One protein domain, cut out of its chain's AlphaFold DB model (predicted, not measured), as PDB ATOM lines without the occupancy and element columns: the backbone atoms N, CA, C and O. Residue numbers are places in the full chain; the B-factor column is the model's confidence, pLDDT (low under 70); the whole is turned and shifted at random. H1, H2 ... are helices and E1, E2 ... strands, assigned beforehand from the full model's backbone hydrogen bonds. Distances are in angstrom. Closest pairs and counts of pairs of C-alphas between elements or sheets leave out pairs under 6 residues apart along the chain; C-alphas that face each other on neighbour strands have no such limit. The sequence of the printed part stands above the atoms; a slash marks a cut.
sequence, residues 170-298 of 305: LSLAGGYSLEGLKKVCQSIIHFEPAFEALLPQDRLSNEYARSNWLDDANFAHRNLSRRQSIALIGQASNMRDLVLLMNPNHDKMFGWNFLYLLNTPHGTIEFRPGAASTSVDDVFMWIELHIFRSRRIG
ATOM      1  N   LEU A 170      41.576  23.671  -1.115       95.38
ATOM      2  CA  LEU A 170      42.231  23.302   0.141       95.38
ATOM      3  C   LEU A 170      42.191  24.435   1.149       95.38
ATOM      4  O   LEU A 170      42.594  25.551   0.849       95.38
ATOM      5  N   SER A 171      41.770  24.116   2.370       93.50
ATOM      6  CA  SER A 171      41.946  24.960   3.557       93.50
ATOM      7  C   SER A 171      42.813  24.249   4.593       93.50
ATOM      8  O   SER A 171      42.880  23.017   4.628       93.50
ATOM      9  N   LEU A 172      43.446  25.015   5.480       91.00
ATOM     10  CA  LEU A 172      44.223  24.492   6.605       91.00
ATOM     11  C   LEU A 172      43.457  24.669   7.917       91.00
ATOM     12  O   LEU A 172      42.941  25.751   8.191       91.00
ATOM     13  N   ALA A 173      43.440  23.639   8.771       85.38
ATOM     14  CA  ALA A 173      42.751  23.684  10.068       85.38
ATOM     15  C   ALA A 173      43.260  24.792  11.020       85.38
ATOM     16  O   ALA A 173      42.519  25.226  11.894       85.38
ATOM     17  N   GLY A 174      44.490  25.285  10.832       84.88
ATOM     18  CA  GLY A 174      45.051  26.438  11.555       84.88
ATOM     19  C   GLY A 174      45.096  27.741  10.747       84.88
ATOM     20  O   GLY A 174      45.637  28.731  11.230       84.88
ATOM     21  N   GLY A 175      44.563  27.738   9.524       91.06
ATOM     22  CA  GLY A 175      44.723  28.826   8.565       91.06
ATOM     23  C   GLY A 175      46.129  28.913   7.959       91.06
ATOM     24  O   GLY A 175      47.060  28.205   8.349       91.06
ATOM     25  N   TYR A 176      46.273  29.776   6.956       92.69
ATOM     26  CA  TYR A 176      47.540  30.064   6.295       92.69
ATOM     27  C   TYR A 176      48.280  31.197   7.013       92.69
ATOM     28  O   TYR A 176      47.712  32.253   7.287       92.69
ATOM     29  N   SER A 177      49.573  30.999   7.278       94.31
ATOM     30  CA  SER A 177      50.474  32.088   7.663       94.31
ATOM     31  C   SER A 177      51.020  32.800   6.425       94.31
ATOM     32  O   SER A 177      51.123  32.194   5.355       94.31
ATOM     33  N   LEU A 178      51.443  34.063   6.571       96.62
ATOM     34  CA  LEU A 178      52.058  34.819   5.473       96.62
ATOM     35  C   LEU A 178      53.267  34.100   4.876       96.62
ATOM     36  O   LEU A 178      53.334  33.903   3.666       96.62
ATOM     37  N   GLU A 179      54.187  33.654   5.724       96.25
ATOM     38  CA  GLU A 179      55.387  32.943   5.281       96.25
ATOM     39  C   GLU A 179      55.063  31.584   4.649       96.25
ATOM     40  O   GLU A 179      55.699  31.188   3.673       96.25
ATOM     41  N   GLY A 180      54.047  30.876   5.153       93.62
ATOM     42  CA  GLY A 180      53.558  29.651   4.526       93.62
ATOM     43  C   GLY A 180      53.002  29.915   3.128       93.62
ATOM     44  O   GLY A 180      53.384  29.235   2.174       93.62
ATOM     45  N   LEU A 181      52.156  30.937   2.985       95.81
ATOM     46  CA  LEU A 181      51.538  31.272   1.705       95.81
ATOM     47  C   LEU A 181      52.562  31.773   0.685       95.81
ATOM     48  O   LEU A 181      52.497  31.363  -0.468       95.81
ATOM     49  N   LYS A 182      53.557  32.578   1.094       97.81
ATOM     50  CA  LYS A 182      54.658  32.997   0.208       97.81
ATOM     51  C   LYS A 182      55.329  31.794  -0.438       97.81
ATOM     52  O   LYS A 182      55.488  31.767  -1.655       97.81
ATOM     53  N   LYS A 183      55.669  30.774   0.354       96.56
ATOM     54  CA  LYS A 183      56.296  29.550  -0.164       96.56
ATOM     55  C   LYS A 183      55.380  28.818  -1.147       96.56
ATOM     56  O   LYS A 183      55.876  28.278  -2.141       96.56
ATOM     57  N   VAL A 184      54.066  28.807  -0.896       94.69
ATOM     58  CA  VAL A 184      53.067  28.231  -1.814       94.69
ATOM     59  C   VAL A 184      53.037  28.995  -3.135       94.69
ATOM     60  O   VAL A 184      53.225  28.384  -4.184       94.69
ATOM     61  N   CYS A 185      52.920  30.320  -3.094       97.25
ATOM     62  CA  CYS A 185      52.915  31.168  -4.285       97.25
ATOM     63  C   CYS A 185      54.220  31.043  -5.090       97.25
ATOM     64  O   CYS A 185      54.190  30.783  -6.290       97.25
ATOM     65  N   GLN A 186      55.382  31.126  -4.432       97.44
ATOM     66  CA  GLN A 186      56.695  30.956  -5.077       97.44
ATOM     67  C   GLN A 186      56.826  29.598  -5.761       97.44
ATOM     68  O   GLN A 186      57.397  29.476  -6.842       97.44
ATOM     69  N   SER A 187      56.292  28.567  -5.119       94.94
ATOM     70  CA  SER A 187      56.283  27.220  -5.655       94.94
ATOM     71  C   SER A 187      55.396  27.068  -6.876       94.94
ATOM     72  O   SER A 187      55.780  26.349  -7.789       94.94
ATOM     73  N   ILE A 188      54.232  27.712  -6.893       94.44
ATOM     74  CA  ILE A 188      53.358  27.711  -8.064       94.44
ATOM     75  C   ILE A 188      54.117  28.312  -9.244       94.44
ATOM     76  O   ILE A 188      54.348  27.599 -10.210       94.44
ATOM     77  N   ILE A 189      54.674  29.521  -9.102       96.25
ATOM     78  CA  ILE A 189      55.471  30.164 -10.166       96.25
ATOM     79  C   ILE A 189      56.677  29.310 -10.597       96.25
ATOM     80  O   ILE A 189      57.058  29.282 -11.767       96.25
ATOM     81  N   HIS A 190      57.323  28.606  -9.663       95.12
ATOM     82  CA  HIS A 190      58.472  27.764  -9.993       95.12
ATOM     83  C   HIS A 190      58.086  26.530 -10.820       95.12
ATOM     84  O   HIS A 190      58.770  26.218 -11.797       95.12
ATOM     85  N   PHE A 191      57.033  25.821 -10.400       92.44
ATOM     86  CA  PHE A 191      56.639  24.517 -10.938       92.44
ATOM     87  C   PHE A 191      55.533  24.587 -11.993       92.44
ATOM     88  O   PHE A 191      55.207  23.552 -12.561       92.44
ATOM     89  N   GLU A 192      54.978  25.763 -12.284       90.25
ATOM     90  CA  GLU A 192      53.905  25.941 -13.268       90.25
ATOM     91  C   GLU A 192      54.176  25.258 -14.618       90.25
ATOM     92  O   GLU A 192      53.315  24.484 -15.029       90.25
ATOM     93  N   PRO A 193      55.377  25.345 -15.236       89.56
ATOM     94  CA  PRO A 193      55.634  24.631 -16.492       89.56
ATOM     95  C   PRO A 193      55.496  23.105 -16.379       89.56
ATOM     96  O   PRO A 193      55.133  22.430 -17.337       89.56
ATOM     97  N   ALA A 194      55.794  22.538 -15.205       89.38
ATOM     98  CA  ALA A 194      55.619  21.109 -14.965       89.38
ATOM     99  C   ALA A 194      54.141  20.739 -14.780       89.38
ATOM    100  O   ALA A 194      53.761  19.626 -15.125       89.38
ATOM    101  N   PHE A 195      53.316  21.646 -14.247       84.75
ATOM    102  CA  PHE A 195      51.870  21.444 -14.183       84.75
ATOM    103  C   PHE A 195      51.246  21.542 -15.568       84.75
ATOM    104  O   PHE A 195      50.514  20.637 -15.940       84.75
ATOM    105  N   GLU A 196      51.587  22.570 -16.342       87.19
ATOM    106  CA  GLU A 196      51.115  22.732 -17.721       87.19
ATOM    107  C   GLU A 196      51.433  21.499 -18.577       87.19
ATOM    108  O   GLU A 196      50.580  21.038 -19.322       87.19
ATOM    109  N   ALA A 197      52.601  20.877 -18.391       88.12
ATOM    110  CA  ALA A 197      52.956  19.636 -19.084       88.12
ATOM    111  C   ALA A 197      52.066  18.420 -18.737       88.12
ATOM    112  O   ALA A 197      52.068  17.438 -19.476       88.12
ATOM    113  N   LEU A 198      51.343  18.453 -17.610       86.00
ATOM    114  CA  LEU A 198      50.388  17.414 -17.202       86.00
ATOM    115  C   LEU A 198      48.954  17.731 -17.635       86.00
ATOM    116  O   LEU A 198      48.095  16.850 -17.583       86.00
ATOM    117  N   LEU A 199      48.675  18.982 -18.003       87.25
ATOM    118  CA  LEU A 199      47.343  19.402 -18.405       87.25
ATOM    119  C   LEU A 199      47.082  18.996 -19.858       87.25
ATOM    120  O   LEU A 199      47.976  19.094 -20.702       87.25
ATOM    121  N   PRO A 200      45.857  18.558 -20.185       86.19
ATOM    122  CA  PRO A 200      45.485  18.364 -21.575       86.19
ATOM    123  C   PRO A 200      45.429  19.713 -22.306       86.19
ATOM    124  O   PRO A 200      45.279  20.777 -21.701       86.19
ATOM    125  N   GLN A 201      45.584  19.666 -23.631       85.50
ATOM    126  CA  GLN A 201      45.784  20.850 -24.471       85.50
ATOM    127  C   GLN A 201      44.651  21.881 -24.361       85.50
ATOM    128  O   GLN A 201      44.904  23.078 -24.423       85.50
ATOM    129  N   ASP A 202      43.415  21.422 -24.188       83.06
ATOM    130  CA  ASP A 202      42.211  22.240 -24.006       83.06
ATOM    131  C   ASP A 202      42.168  22.983 -22.659       83.06
ATOM    132  O   ASP A 202      41.381  23.913 -22.471       83.06
ATOM    133  N   ARG A 203      43.037  22.603 -21.718       85.62
ATOM    134  CA  ARG A 203      43.209  23.278 -20.428       85.62
ATOM    135  C   ARG A 203      44.392  24.235 -20.401       85.62
ATOM    136  O   ARG A 203      44.502  25.013 -19.456       85.62
ATOM    137  N   LEU A 204      45.217  24.239 -21.445       84.00
ATOM    138  CA  LEU A 204      46.246  25.254 -21.651       84.00
ATOM    139  C   LEU A 204      45.611  26.536 -22.200       84.00
ATOM    140  O   LEU A 204      44.759  26.484 -23.084       84.00
ATOM    141  N   SER A 205      46.026  27.693 -21.675       78.75
ATOM    142  CA  SER A 205      45.524  29.013 -22.102       78.75
ATOM    143  C   SER A 205      43.998  29.185 -21.998       78.75
ATOM    144  O   SER A 205      43.396  29.957 -22.743       78.75
ATOM    145  N   ASN A 206      43.361  28.471 -21.068       85.31
ATOM    146  CA  ASN A 206      41.930  28.575 -20.806       85.31
ATOM    147  C   ASN A 206      41.630  29.853 -19.999       85.31
ATOM    148  O   ASN A 206      42.207  30.060 -18.930       85.31
ATOM    149  N   GLU A 207      40.702  30.691 -20.479       88.81
ATOM    150  CA  GLU A 207      40.336  31.963 -19.832       88.81
ATOM    151  C   GLU A 207      39.868  31.783 -18.379       88.81
ATOM    152  O   GLU A 207      40.131  32.646 -17.545       88.81
ATOM    153  N   TYR A 208      39.249  30.644 -18.058       89.75
ATOM    154  CA  TYR A 208      38.732  30.306 -16.730       89.75
ATOM    155  C   TYR A 208      39.767  29.632 -15.808       89.75
ATOM    156  O   TYR A 208      39.444  29.301 -14.659       89.75
ATOM    157  N   ALA A 209      40.998  29.422 -16.294       90.62
ATOM    158  CA  ALA A 209      42.107  28.796 -15.574       90.62
ATOM    159  C   ALA A 209      43.483  29.319 -16.049       90.62
ATOM    160  O   ALA A 209      44.397  28.536 -16.308       90.62
ATOM    161  N   ARG A 210      43.626  30.644 -16.162       92.94
ATOM    162  CA  ARG A 210      44.836  31.319 -16.668       92.94
ATOM    163  C   ARG A 210      46.082  31.063 -15.829       92.94
ATOM    164  O   ARG A 210      45.996  30.859 -14.621       92.94
ATOM    165  N   SER A 211      47.253  31.146 -16.442       93.75
ATOM    166  CA  SER A 211      48.526  31.012 -15.738       93.75
ATOM    167  C   SER A 211      48.703  32.119 -14.694       93.75
ATOM    168  O   SER A 211      48.512  33.301 -14.976       93.75
ATOM    169  N   ASN A 212      49.139  31.750 -13.487       95.19
ATOM    170  CA  ASN A 212      49.477  32.711 -12.432       95.19
ATOM    171  C   ASN A 212      50.802  33.443 -12.693       95.19
ATOM    172  O   ASN A 212      51.161  34.318 -11.910       95.19
ATOM    173  N   TRP A 213      51.556  33.088 -13.738       95.56
ATOM    174  CA  TRP A 213      52.761  33.810 -14.143       95.56
ATOM    175  C   TRP A 213      52.609  34.488 -15.505       95.56
ATOM    176  O   TRP A 213      52.851  35.693 -15.593       95.56
ATOM    177  N   LEU A 214      52.251  33.725 -16.545       93.75
ATOM    178  CA  LEU A 214      52.229  34.178 -17.939       93.75
ATOM    179  C   LEU A 214      51.136  35.218 -18.191       93.75
ATOM    180  O   LEU A 214      51.402  36.203 -18.874       93.75
ATOM    181  N   ASP A 215      49.957  35.030 -17.595       93.88
ATOM    182  CA  ASP A 215      48.790  35.894 -17.806       93.88
ATOM    183  C   ASP A 215      48.643  36.983 -16.721       93.88
ATOM    184  O   ASP A 215      47.684  37.763 -16.716       93.88
ATOM    185  N   ASP A 216      49.579  37.045 -15.767       94.44
ATOM    186  CA  ASP A 216      49.499  37.942 -14.617       94.44
ATOM    187  C   ASP A 216      50.130  39.318 -14.912       94.44
ATOM    188  O   ASP A 216      51.322  39.458 -15.225       94.44
ATOM    189  N   ALA A 217      49.318  40.369 -14.740       95.38
ATOM    190  CA  ALA A 217      49.700  41.768 -14.928       95.38
ATOM    191  C   ALA A 217      50.831  42.243 -13.994       95.38
ATOM    192  O   ALA A 217      51.520  43.217 -14.300       95.38
ATOM    193  N   ASN A 218      51.046  41.569 -12.867       96.62
ATOM    194  CA  ASN A 218      52.112  41.861 -11.920       96.62
ATOM    195  C   ASN A 218      53.434  41.166 -12.271       96.62
ATOM    196  O   ASN A 218      54.470  41.556 -11.722       96.62
ATOM    197  N   PHE A 219      53.421  40.175 -13.173       96.94
ATOM    198  CA  PHE A 219      54.572  39.328 -13.486       96.94
ATOM    199  C   PHE A 219      55.002  39.394 -14.958       96.94
ATOM    200  O   PHE A 219      55.757  40.301 -15.322       96.94
ATOM    201  N   ALA A 220      54.600  38.433 -15.798       94.31
ATOM    202  CA  ALA A 220      55.135  38.298 -17.152       94.31
ATOM    203  C   ALA A 220      54.771  39.494 -18.043       94.31
ATOM    204  O   ALA A 220      55.613  39.945 -18.816       94.31
ATOM    205  N   HIS A 221      53.598  40.107 -17.853       95.31
ATOM    206  CA  HIS A 221      53.221  41.337 -18.565       95.31
ATOM    207  C   HIS A 221      54.137  42.533 -18.243       95.31
ATOM    208  O   HIS A 221      54.219  43.489 -19.012       95.31
ATOM    209  N   ARG A 222      54.864  42.483 -17.118       96.25
ATOM    210  CA  ARG A 222      55.901  43.457 -16.737       96.25
ATOM    211  C   ARG A 222      57.310  43.012 -17.138       96.25
ATOM    212  O   ARG A 222      58.284  43.594 -16.662       96.25
ATOM    213  N   ASN A 223      57.431  41.990 -17.984       96.81
ATOM    214  CA  ASN A 223      58.690  41.361 -18.387       96.81
ATOM    215  C   ASN A 223      59.517  40.817 -17.206       96.81
ATOM    216  O   ASN A 223      60.747  40.776 -17.269       96.81
ATOM    217  N   LEU A 224      58.866  40.398 -16.111       97.88
ATOM    218  CA  LEU A 224      59.565  39.765 -14.993       97.88
ATOM    219  C   LEU A 224      59.838  38.287 -15.289       97.88
ATOM    220  O   LEU A 224      58.929  37.499 -15.557       97.88
ATOM    221  N   SER A 225      61.100  37.882 -15.155       97.12
ATOM    222  CA  SER A 225      61.464  36.463 -15.128       97.12
ATOM    223  C   SER A 225      60.844  35.761 -13.914       97.12
ATOM    224  O   SER A 225      60.659  36.378 -12.865       97.12
ATOM    225  N   ARG A 226      60.637  34.436 -13.987       95.75
ATOM    226  CA  ARG A 226      60.161  33.634 -12.840       95.75
ATOM    227  C   ARG A 226      60.956  33.890 -11.559       95.75
ATOM    228  O   ARG A 226      60.378  34.010 -10.484       95.75
ATOM    229  N   ARG A 227      62.286  34.025 -11.658       97.56
ATOM    230  CA  ARG A 227      63.153  34.334 -10.508       97.56
ATOM    231  C   ARG A 227      62.822  35.696  -9.891       97.56
ATOM    232  O   ARG A 227      62.796  35.806  -8.668       97.56
ATOM    233  N   GLN A 228      62.578  36.717 -10.712       98.38
ATOM    234  CA  GLN A 228      62.174  38.043 -10.235       98.38
ATOM    235  C   GLN A 228      60.768  38.011  -9.626       98.38
ATOM    236  O   GLN A 228      60.582  38.568  -8.548       98.38
ATOM    237  N   SER A 229      59.815  37.304 -10.239       98.31
ATOM    238  CA  SER A 229      58.465  37.118  -9.688       98.31
ATOM    239  C   SER A 229      58.486  36.415  -8.325       98.31
ATOM    240  O   SER A 229      57.863  36.877  -7.375       98.31
ATOM    241  N   ILE A 230      59.286  35.351  -8.177       98.31
ATOM    242  CA  ILE A 230      59.498  34.642  -6.900       98.31
ATOM    243  C   ILE A 230      60.091  35.572  -5.830       98.31
ATOM    244  O   ILE A 230      59.680  35.520  -4.665       98.31
ATOM    245  N   ALA A 231      61.045  36.426  -6.210       98.31
ATOM    246  CA  ALA A 231      61.622  37.414  -5.302       98.31
ATOM    247  C   ALA A 231      60.589  38.476  -4.889       98.31
ATOM    248  O   ALA A 231      60.516  38.813  -3.708       98.31
ATOM    249  N   LEU A 232      59.760  38.948  -5.826       98.38
ATOM    250  CA  LEU A 232      58.683  39.907  -5.572       98.38
ATOM    251  C   LEU A 232      57.639  39.341  -4.597       98.38
ATOM    252  O   LEU A 232      57.268  40.015  -3.641       98.38
ATOM    253  N   ILE A 233      57.249  38.075  -4.762       98.44
ATOM    254  CA  ILE A 233      56.379  37.365  -3.810       98.44
ATOM    255  C   ILE A 233      56.981  37.368  -2.396       98.44
ATOM    256  O   ILE A 233      56.273  37.577  -1.410       98.44
ATOM    257  N   GLY A 234      58.299  37.176  -2.282       98.19
ATOM    258  CA  GLY A 234      59.004  37.191  -0.996       98.19
ATOM    259  C   GLY A 234      58.907  38.529  -0.251       98.19
ATOM    260  O   GLY A 234      58.941  38.546   0.981       98.19
ATOM    261  N   GLN A 235      58.733  39.631  -0.986       98.00
ATOM    262  CA  GLN A 235      58.671  40.996  -0.454       98.00
ATOM    263  C   GLN A 235      57.275  41.401   0.040       98.00
ATOM    264  O   GLN A 235      57.145  42.447   0.674       98.00
ATOM    265  N   ALA A 236      56.234  40.597  -0.205       98.00
ATOM    266  CA  ALA A 236      54.886  40.907   0.265       98.00
ATOM    267  C   ALA A 236      54.847  41.050   1.801       98.00
ATOM    268  O   ALA A 236      55.348  40.192   2.536       98.00
ATOM    269  N   SER A 237      54.248  42.139   2.291       97.06
ATOM    270  CA  SER A 237      54.259  42.507   3.716       97.06
ATOM    271  C   SER A 237      53.065  41.953   4.498       97.06
ATOM    272  O   SER A 237      53.117  41.847   5.721       97.06
ATOM    273  N   ASN A 238      51.985  41.585   3.806       97.25
ATOM    274  CA  ASN A 238      50.751  41.090   4.406       97.25
ATOM    275  C   ASN A 238      49.989  40.158   3.446       97.25
ATOM    276  O   ASN A 238      50.335  40.030   2.269       97.25
ATOM    277  N   MET A 239      48.953  39.485   3.966       96.69
ATOM    278  CA  MET A 239      48.182  38.498   3.202       96.69
ATOM    279  C   MET A 239      47.432  39.099   2.024       96.69
ATOM    280  O   MET A 239      47.421  38.505   0.951       96.69
ATOM    281  N   ARG A 240      46.830  40.274   2.213       97.44
ATOM    282  CA  ARG A 240      46.039  40.931   1.177       97.44
ATOM    283  C   ARG A 240      46.901  41.270  -0.034       97.44
ATOM    284  O   ARG A 240      46.516  40.929  -1.147       97.44
ATOM    285  N   ASP A 241      48.066  41.871   0.189       97.44
ATOM    286  CA  ASP A 241      48.986  42.235  -0.892       97.44
ATOM    287  C   ASP A 241      49.492  40.999  -1.634       97.44
ATOM    288  O   ASP A 241      49.535  40.997  -2.859       97.44
ATOM    289  N   LEU A 242      49.819  39.920  -0.913       98.38
ATOM    290  CA  LEU A 242      50.242  38.668  -1.538       98.38
ATOM    291  C   LEU A 242      49.127  38.035  -2.383       98.38
ATOM    292  O   LEU A 242      49.389  37.568  -3.489       98.38
ATOM    293  N   VAL A 243      47.891  38.015  -1.883       98.12
ATOM    294  CA  VAL A 243      46.743  37.472  -2.623       98.12
ATOM    295  C   VAL A 243      46.474  38.294  -3.881       98.12
ATOM    296  O   VAL A 243      46.335  37.726  -4.956       98.12
ATOM    297  N   LEU A 244      46.461  39.626  -3.781       98.00
ATOM    298  CA  LEU A 244      46.238  40.507  -4.934       98.00
ATOM    299  C   LEU A 244      47.427  40.546  -5.904       98.00
ATOM    300  O   LEU A 244      47.250  40.918  -7.062       98.00
ATOM    301  N   LEU A 245      48.616  40.141  -5.454       97.94
ATOM    302  CA  LEU A 245      49.763  39.921  -6.326       97.94
ATOM    303  C   LEU A 245      49.564  38.687  -7.221       97.94
ATOM    304  O   LEU A 245      50.000  38.730  -8.362       97.94
ATOM    305  N   MET A 246      48.916  37.630  -6.711       97.94
ATOM    306  CA  MET A 246      48.656  36.366  -7.427       97.94
ATOM    307  C   MET A 246      47.305  36.316  -8.161       97.94
ATOM    308  O   MET A 246      47.103  35.457  -9.016       97.94
ATOM    309  N   ASN A 247      46.361  37.176  -7.765       97.88
ATOM    310  CA  ASN A 247      45.030  37.341  -8.354       97.88
ATOM    311  C   ASN A 247      44.721  38.844  -8.490       97.88
ATOM    312  O   ASN A 247      43.945  39.399  -7.694       97.88
ATOM    313  N   PRO A 248      45.350  39.542  -9.456       96.38
ATOM    314  CA  PRO A 248      45.120  40.967  -9.669       96.38
ATOM    315  C   PRO A 248      43.644  41.266  -9.946       96.38
ATOM    316  O   PRO A 248      42.905  40.435 -10.465       96.38
ATOM    317  N   ASN A 249      43.200  42.478  -9.601       95.19
ATOM    318  CA  ASN A 249      41.832  42.964  -9.844       95.19
ATOM    319  C   ASN A 249      40.706  42.129  -9.208       95.19
ATOM    320  O   ASN A 249      39.551  42.282  -9.594       95.19
ATOM    321  N   HIS A 250      41.013  41.310  -8.196       96.19
ATOM    322  CA  HIS A 250      40.063  40.355  -7.610       96.19
ATOM    323  C   HIS A 250      39.552  39.336  -8.640       96.19
ATOM    324  O   HIS A 250      38.412  38.875  -8.565       96.19
ATOM    325  N   ASP A 251      40.398  38.991  -9.607       95.62
ATOM    326  CA  ASP A 251      40.053  38.072 -10.675       95.62
ATOM    327  C   ASP A 251      40.282  36.615 -10.252       95.62
ATOM    328  O   ASP A 251      41.405  36.190  -9.955       95.62
ATOM    329  N   LYS A 252      39.188  35.847 -10.200       94.62
ATOM    330  CA  LYS A 252      39.197  34.441  -9.779       94.62
ATOM    331  C   LYS A 252      39.646  33.476 -10.879       94.62
ATOM    332  O   LYS A 252      39.850  32.305 -10.592       94.62
ATOM    333  N   MET A 253      39.787  33.937 -12.123       94.62
ATOM    334  CA  MET A 253      39.959  33.067 -13.293       94.62
ATOM    335  C   MET A 253      41.416  32.648 -13.551       94.62
ATOM    336  O   MET A 253      41.792  32.337 -14.678       94.62
ATOM    337  N   PHE A 254      42.253  32.661 -12.514       95.12
ATOM    338  CA  PHE A 254      43.611  32.122 -12.556       95.12
ATOM    339  C   PHE A 254      43.618  30.677 -12.065       95.12
ATOM    340  O   PHE A 254      42.820  30.299 -11.212       95.12
ATOM    341  N   GLY A 255      44.550  29.872 -12.565       93.75
ATOM    342  CA  GLY A 255      44.654  28.453 -12.269       93.75
ATOM    343  C   GLY A 255      44.788  28.170 -10.772       93.75
ATOM    344  O   GLY A 255      44.231  27.202 -10.260       93.75
ATOM    345  N   TRP A 256      45.462  29.053 -10.048       95.75
ATOM    346  CA  TRP A 256      45.462  29.083  -8.596       95.75
ATOM    347  C   TRP A 256      44.761  30.353  -8.124       95.75
ATOM    348  O   TRP A 256      45.248  31.468  -8.328       95.75
ATOM    349  N   ASN A 257      43.604  30.183  -7.491       97.25
ATOM    350  CA  ASN A 257      42.800  31.271  -6.956       97.25
ATOM    351  C   ASN A 257      42.933  31.343  -5.429       97.25
ATOM    352  O   ASN A 257      42.630  30.400  -4.696       97.25
ATOM    353  N   PHE A 258      43.387  32.500  -4.952       97.69
ATOM    354  CA  PHE A 258      43.658  32.789  -3.549       97.69
ATOM    355  C   PHE A 258      42.642  33.754  -2.924       97.69
ATOM    356  O   PHE A 258      42.761  34.089  -1.745       97.69
ATOM    357  N   LEU A 259      41.637  34.223  -3.671       97.75
ATOM    358  CA  LEU A 259      40.749  35.307  -3.231       97.75
ATOM    359  C   LEU A 259      39.937  34.972  -1.976       97.75
ATOM    360  O   LEU A 259      39.599  35.872  -1.205       97.75
ATOM    361  N   TYR A 260      39.690  33.687  -1.707       95.75
ATOM    362  CA  TYR A 260      39.035  33.243  -0.473       95.75
ATOM    363  C   TYR A 260      39.852  33.555   0.795       95.75
ATOM    364  O   TYR A 260      39.295  33.542   1.891       95.75
ATOM    365  N   LEU A 261      41.143  33.886   0.662       96.69
ATOM    366  CA  LEU A 261      42.023  34.278   1.767       96.69
ATOM    367  C   LEU A 261      41.978  35.780   2.097       96.69
ATOM    368  O   LEU A 261      42.544  36.195   3.107       96.69
ATOM    369  N   LEU A 262      41.300  36.614   1.294       95.06
ATOM    370  CA  LEU A 262      41.261  38.070   1.515       95.06
ATOM    371  C   LEU A 262      40.585  38.470   2.830       95.06
ATOM    372  O   LEU A 262      40.967  39.471   3.433       95.06
ATOM    373  N   ASN A 263      39.577  37.705   3.255       87.88
ATOM    374  CA  ASN A 263      38.753  38.032   4.421       87.88
ATOM    375  C   ASN A 263      39.050  37.140   5.633       87.88
ATOM    376  O   ASN A 263      38.560  37.408   6.726       87.88
ATOM    377  N   THR A 264      39.808  36.056   5.448       92.50
ATOM    378  CA  THR A 264      40.119  35.106   6.516       92.50
ATOM    379  C   THR A 264      41.331  34.245   6.153       92.50
ATOM    380  O   THR A 264      41.391  33.720   5.042       92.50
ATOM    381  N   PRO A 265      42.275  34.008   7.084       89.31
ATOM    382  CA  PRO A 265      43.375  33.071   6.854       89.31
ATOM    383  C   PRO A 265      42.899  31.612   6.758       89.31
ATOM    384  O   PRO A 265      43.674  30.750   6.360       89.31
ATOM    385  N   HIS A 266      41.643  31.321   7.111       91.00
ATOM    386  CA  HIS A 266      41.036  29.988   7.025       91.00
ATOM    387  C   HIS A 266      40.355  29.711   5.677       91.00
ATOM    388  O   HIS A 266      39.730  28.661   5.513       91.00
ATOM    389  N   GLY A 267      40.445  30.648   4.731       93.50
ATOM    390  CA  GLY A 267      39.936  30.469   3.376       93.50
ATOM    391  C   GLY A 267      40.649  29.347   2.621       93.50
ATOM    392  O   GLY A 267      41.556  28.689   3.135       93.50
ATOM    393  N   THR A 268      40.223  29.128   1.381       94.88
ATOM    394  CA  THR A 268      40.779  28.076   0.530       94.88
ATOM    395  C   THR A 268      41.744  28.626  -0.508       94.88
ATOM    396  O   THR A 268      41.535  29.715  -1.037       94.88
ATOM    397  N   ILE A 269      42.754  27.836  -0.853       96.44
ATOM    398  CA  ILE A 269      43.432  27.946  -2.144       96.44
ATOM    399  C   ILE A 269      42.689  27.018  -3.095       96.44
ATOM    400  O   ILE A 269      42.482  25.851  -2.769       96.44
ATOM    401  N   GLU A 270      42.263  27.542  -4.232       97.06
ATOM    402  CA  GLU A 270      41.547  26.792  -5.255       97.06
ATOM    403  C   GLU A 270      42.475  26.505  -6.438       97.06
ATOM    404  O   GLU A 270      43.116  27.413  -6.963       97.06
ATOM    405  N   PHE A 271      42.534  25.246  -6.861       94.88
ATOM    406  CA  PHE A 271      43.152  24.805  -8.105       94.88
ATOM    407  C   PHE A 271      42.067  24.555  -9.152       94.88
ATOM    408  O   PHE A 271      41.239  23.670  -8.968       94.88
ATOM    409  N   ARG A 272      42.102  25.318 -10.244       94.25
ATOM    410  CA  ARG A 272      41.118  25.325 -11.340       94.25
ATOM    411  C   ARG A 272      41.515  24.558 -12.619       94.25
ATOM    412  O   ARG A 272      40.612  24.110 -13.316       94.25
ATOM    413  N   PRO A 273      42.807  24.371 -12.978       92.75
ATOM    414  CA  PRO A 273      43.213  23.784 -14.257       92.75
ATOM    415  C   PRO A 273      42.893  22.299 -14.452       92.75
ATOM    416  O   PRO A 273      43.100  21.787 -15.548       92.75
ATOM    417  N   GLY A 274      42.425  21.586 -13.424       92.69
ATOM    418  CA  GLY A 274      42.227  20.138 -13.486       92.69
ATOM    419  C   GLY A 274      41.202  19.746 -14.542       92.69
ATOM    420  O   GLY A 274      40.098  20.280 -14.530       92.69
ATOM    421  N   ALA A 275      41.553  18.829 -15.445       93.25
ATOM    422  CA  ALA A 275      40.657  18.324 -16.486       93.25
ATOM    423  C   ALA A 275      39.367  17.720 -15.903       93.25
ATOM    424  O   ALA A 275      39.304  17.382 -14.715       93.25
ATOM    425  N   ALA A 276      38.339  17.577 -16.737       95.19
ATOM    426  CA  ALA A 276      37.077  16.974 -16.327       95.19
ATOM    427  C   ALA A 276      37.286  15.590 -15.694       95.19
ATOM    428  O   ALA A 276      38.008  14.749 -16.232       95.19
ATOM    429  N   SER A 277      36.635  15.356 -14.557       97.06
ATOM    430  CA  SER A 277      36.615  14.043 -13.916       97.06
ATOM    431  C   SER A 277      35.398  13.262 -14.395       97.06
ATOM    432  O   SER A 277      34.269  13.728 -14.255       97.06
ATOM    433  N   THR A 278      35.617  12.062 -14.927       97.19
ATOM    434  CA  THR A 278      34.538  11.135 -15.329       97.19
ATOM    435  C   THR A 278      34.525   9.858 -14.491       97.19
ATOM    436  O   THR A 278      33.608   9.042 -14.593       97.19
ATOM    437  N   SER A 279      35.521   9.705 -13.619       97.88
ATOM    438  CA  SER A 279      35.660   8.612 -12.673       97.88
ATOM    439  C   SER A 279      36.145   9.105 -11.308       97.88
ATOM    440  O   SER A 279      36.658  10.214 -11.149       97.88
ATOM    441  N   VAL A 280      36.028   8.236 -10.303       98.00
ATOM    442  CA  VAL A 280      36.544   8.513  -8.958       98.00
ATOM    443  C   VAL A 280      38.070   8.655  -8.925       98.00
ATOM    444  O   VAL A 280      38.605   9.393  -8.097       98.00
ATOM    445  N   ASP A 281      38.772   7.954  -9.815       97.81
ATOM    446  CA  ASP A 281      40.230   7.976  -9.858       97.81
ATOM    447  C   ASP A 281      40.740   9.296 -10.455       97.81
ATOM    448  O   ASP A 281      41.721   9.837  -9.942       97.81
ATOM    449  N   ASP A 282      40.015   9.882 -11.420       96.50
ATOM    450  CA  ASP A 282      40.283  11.243 -11.917       96.50
ATOM    451  C   ASP A 282      40.190  12.263 -10.774       96.50
ATOM    452  O   ASP A 282      41.096  13.073 -10.565       96.50
ATOM    453  N   VAL A 283      39.125  12.174  -9.967       97.19
ATOM    454  CA  VAL A 283      38.927  13.056  -8.809       97.19
ATOM    455  C   VAL A 283      40.070  12.914  -7.809       97.19
ATOM    456  O   VAL A 283      40.622  13.916  -7.347       97.19
ATOM    457  N   PHE A 284      40.462  11.683  -7.472       96.69
ATOM    458  CA  PHE A 284      41.575  11.475  -6.551       96.69
ATOM    459  C   PHE A 284      42.896  11.979  -7.114       96.69
ATOM    460  O   PHE A 284      43.643  12.604  -6.367       96.69
ATOM    461  N   MET A 285      43.171  11.785  -8.401       94.75
ATOM    462  CA  MET A 285      44.374  12.319  -9.032       94.75
ATOM    463  C   MET A 285      44.489  13.836  -8.809       94.75
ATOM    464  O   MET A 285      45.535  14.303  -8.348       94.75
ATOM    465  N   TRP A 286      43.419  14.602  -9.052       94.62
ATOM    466  CA  TRP A 286      43.435  16.057  -8.869       94.62
ATOM    467  C   TRP A 286      43.569  16.480  -7.403       94.62
ATOM    468  O   TRP A 286      44.344  17.391  -7.092       94.62
ATOM    469  N   ILE A 287      42.885  15.794  -6.482       94.50
ATOM    470  CA  ILE A 287      43.024  16.054  -5.040       94.50
ATOM    471  C   ILE A 287      44.465  15.798  -4.581       94.50
ATOM    472  O   ILE A 287      45.056  16.633  -3.892       94.50
ATOM    473  N   GLU A 288      45.052  14.660  -4.957       90.88
ATOM    474  CA  GLU A 288      46.404  14.285  -4.536       90.88
ATOM    475  C   GLU A 288      47.464  15.219  -5.123       90.88
ATOM    476  O   GLU A 288      48.384  15.614  -4.405       90.88
ATOM    477  N   LEU A 289      47.319  15.634  -6.387       87.81
ATOM    478  CA  LEU A 289      48.201  16.618  -7.017       87.81
ATOM    479  C   LEU A 289      48.264  17.911  -6.187       87.81
ATOM    480  O   LEU A 289      49.346  18.447  -5.914       87.81
ATOM    481  N   HIS A 290      47.105  18.377  -5.726       84.81
ATOM    482  CA  HIS A 290      46.968  19.607  -4.959       84.81
ATOM    483  C   HIS A 290      47.463  19.453  -3.495       84.81
ATOM    484  O   HIS A 290      48.177  20.321  -2.970       84.81
ATOM    485  N   ILE A 291      47.200  18.308  -2.844       81.12
ATOM    486  CA  ILE A 291      47.694  17.999  -1.483       81.12
ATOM    487  C   ILE A 291      49.212  17.794  -1.456       81.12
ATOM    488  O   ILE A 291      49.899  18.348  -0.589       81.12
ATOM    489  N   PHE A 292      49.760  16.990  -2.370       66.62
ATOM    490  CA  PHE A 292      51.185  16.647  -2.408       66.62
ATOM    491  C   PHE A 292      52.061  17.896  -2.461       66.62
ATOM    492  O   PHE A 292      53.083  17.998  -1.770       66.62
ATOM    493  N   ARG A 293      51.626  18.891  -3.234       59.75
ATOM    494  CA  ARG A 293      52.334  20.157  -3.351       59.75
ATOM    495  C   ARG A 293      52.271  20.955  -2.049       59.75
ATOM    496  O   ARG A 293      53.314  21.394  -1.569       59.75
ATOM    497  N   SER A 294      51.104  21.029  -1.417       56.53
ATOM    498  CA  SER A 294      50.936  21.681  -0.111       56.53
ATOM    499  C   SER A 294      51.846  21.083   0.977       56.53
ATOM    500  O   SER A 294      52.354  21.810   1.831       56.53
ATOM    501  N   ARG A 295      52.135  19.772   0.916       58.28
ATOM    502  CA  ARG A 295      53.044  19.084   1.855       58.28
ATOM    503  C   ARG A 295      54.531  19.337   1.581       58.28
ATOM    504  O   ARG A 295      55.285  19.570   2.523       58.28
ATOM    505  N   ARG A 296      54.978  19.328   0.316       52.62
ATOM    506  CA  ARG A 296      56.410  19.487  -0.042       52.62
ATOM    507  C   ARG A 296      56.968  20.903   0.139       52.62
ATOM    508  O   ARG A 296      58.181  21.074   0.168       52.62
ATOM    509  N   ILE A 297      56.111  21.912   0.273       49.09
ATOM    510  CA  ILE A 297      56.503  23.332   0.328       49.09
ATOM    511  C   ILE A 297      56.902  23.792   1.750       49.09
ATOM    512  O   ILE A 297      57.227  24.953   1.994       49.09
ATOM    513  N   GLY A 298      56.968  22.872   2.717       45.72
ATOM    514  CA  GLY A 298      57.453  23.193   4.061       45.72
ATOM    515  C   GLY A 298      56.444  23.977   4.902       45.72
ATOM    516  O   GLY A 298      56.843  24.693   5.820       45.72
TER     517      GLY A 298
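Overview. This is residues 170 to 298 of the 305 residues of an uncharacterized protein of Coccidioides immitis H538.4 (UniProt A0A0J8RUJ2). Kinked helix H1 lies in the middle; H2 folds back beside it, H3 meets its first part, and long H4 reaches it steeply with residues 294 to 298. The 129 printed residues, with E1, H1, H2, H3, E2 and H4 in order, are mostly helix by named elements. The whole is compact: radius of gyration of the C-alphas 14.1 A, spans 42 by 36 by 25 A.

Arrangement. E1, residues 170 to 172, pairs with no named strand. H1, residues 178 to 196, touches H2, residues 226 to 234, as a helical hairpin; the closest C-alphas, of Gln 186 and Ile 230, are 5.0 A apart. H1 only just touches H3, residues 239 to 246, with 3 pairs of C-alphas within 8 A. E2, residues 269 to 275, is near H1. H4, residues 280 to 298, touches H1 at a steep tilt of 50 degrees; the closest C-alphas, of Lys 183 and Ile 297, are 6.2 A apart. Every O i to N i+4 pair is within hydrogen-bond range in H2 and H3, and 13 of 15 in H1 and in H4.

Along the chain. H1 spans 26.2 A from C-alpha 178 at (52.058, 34.819, 5.473); H4 spans 28.7 A to C-alpha 298 at (57.453, 23.193, 4.061).

Size, cuts and confidence. The printed part has no cut. The links H1 to H2 and H3 to E2 are long. Residues 292 to 298 have pLDDT under 70.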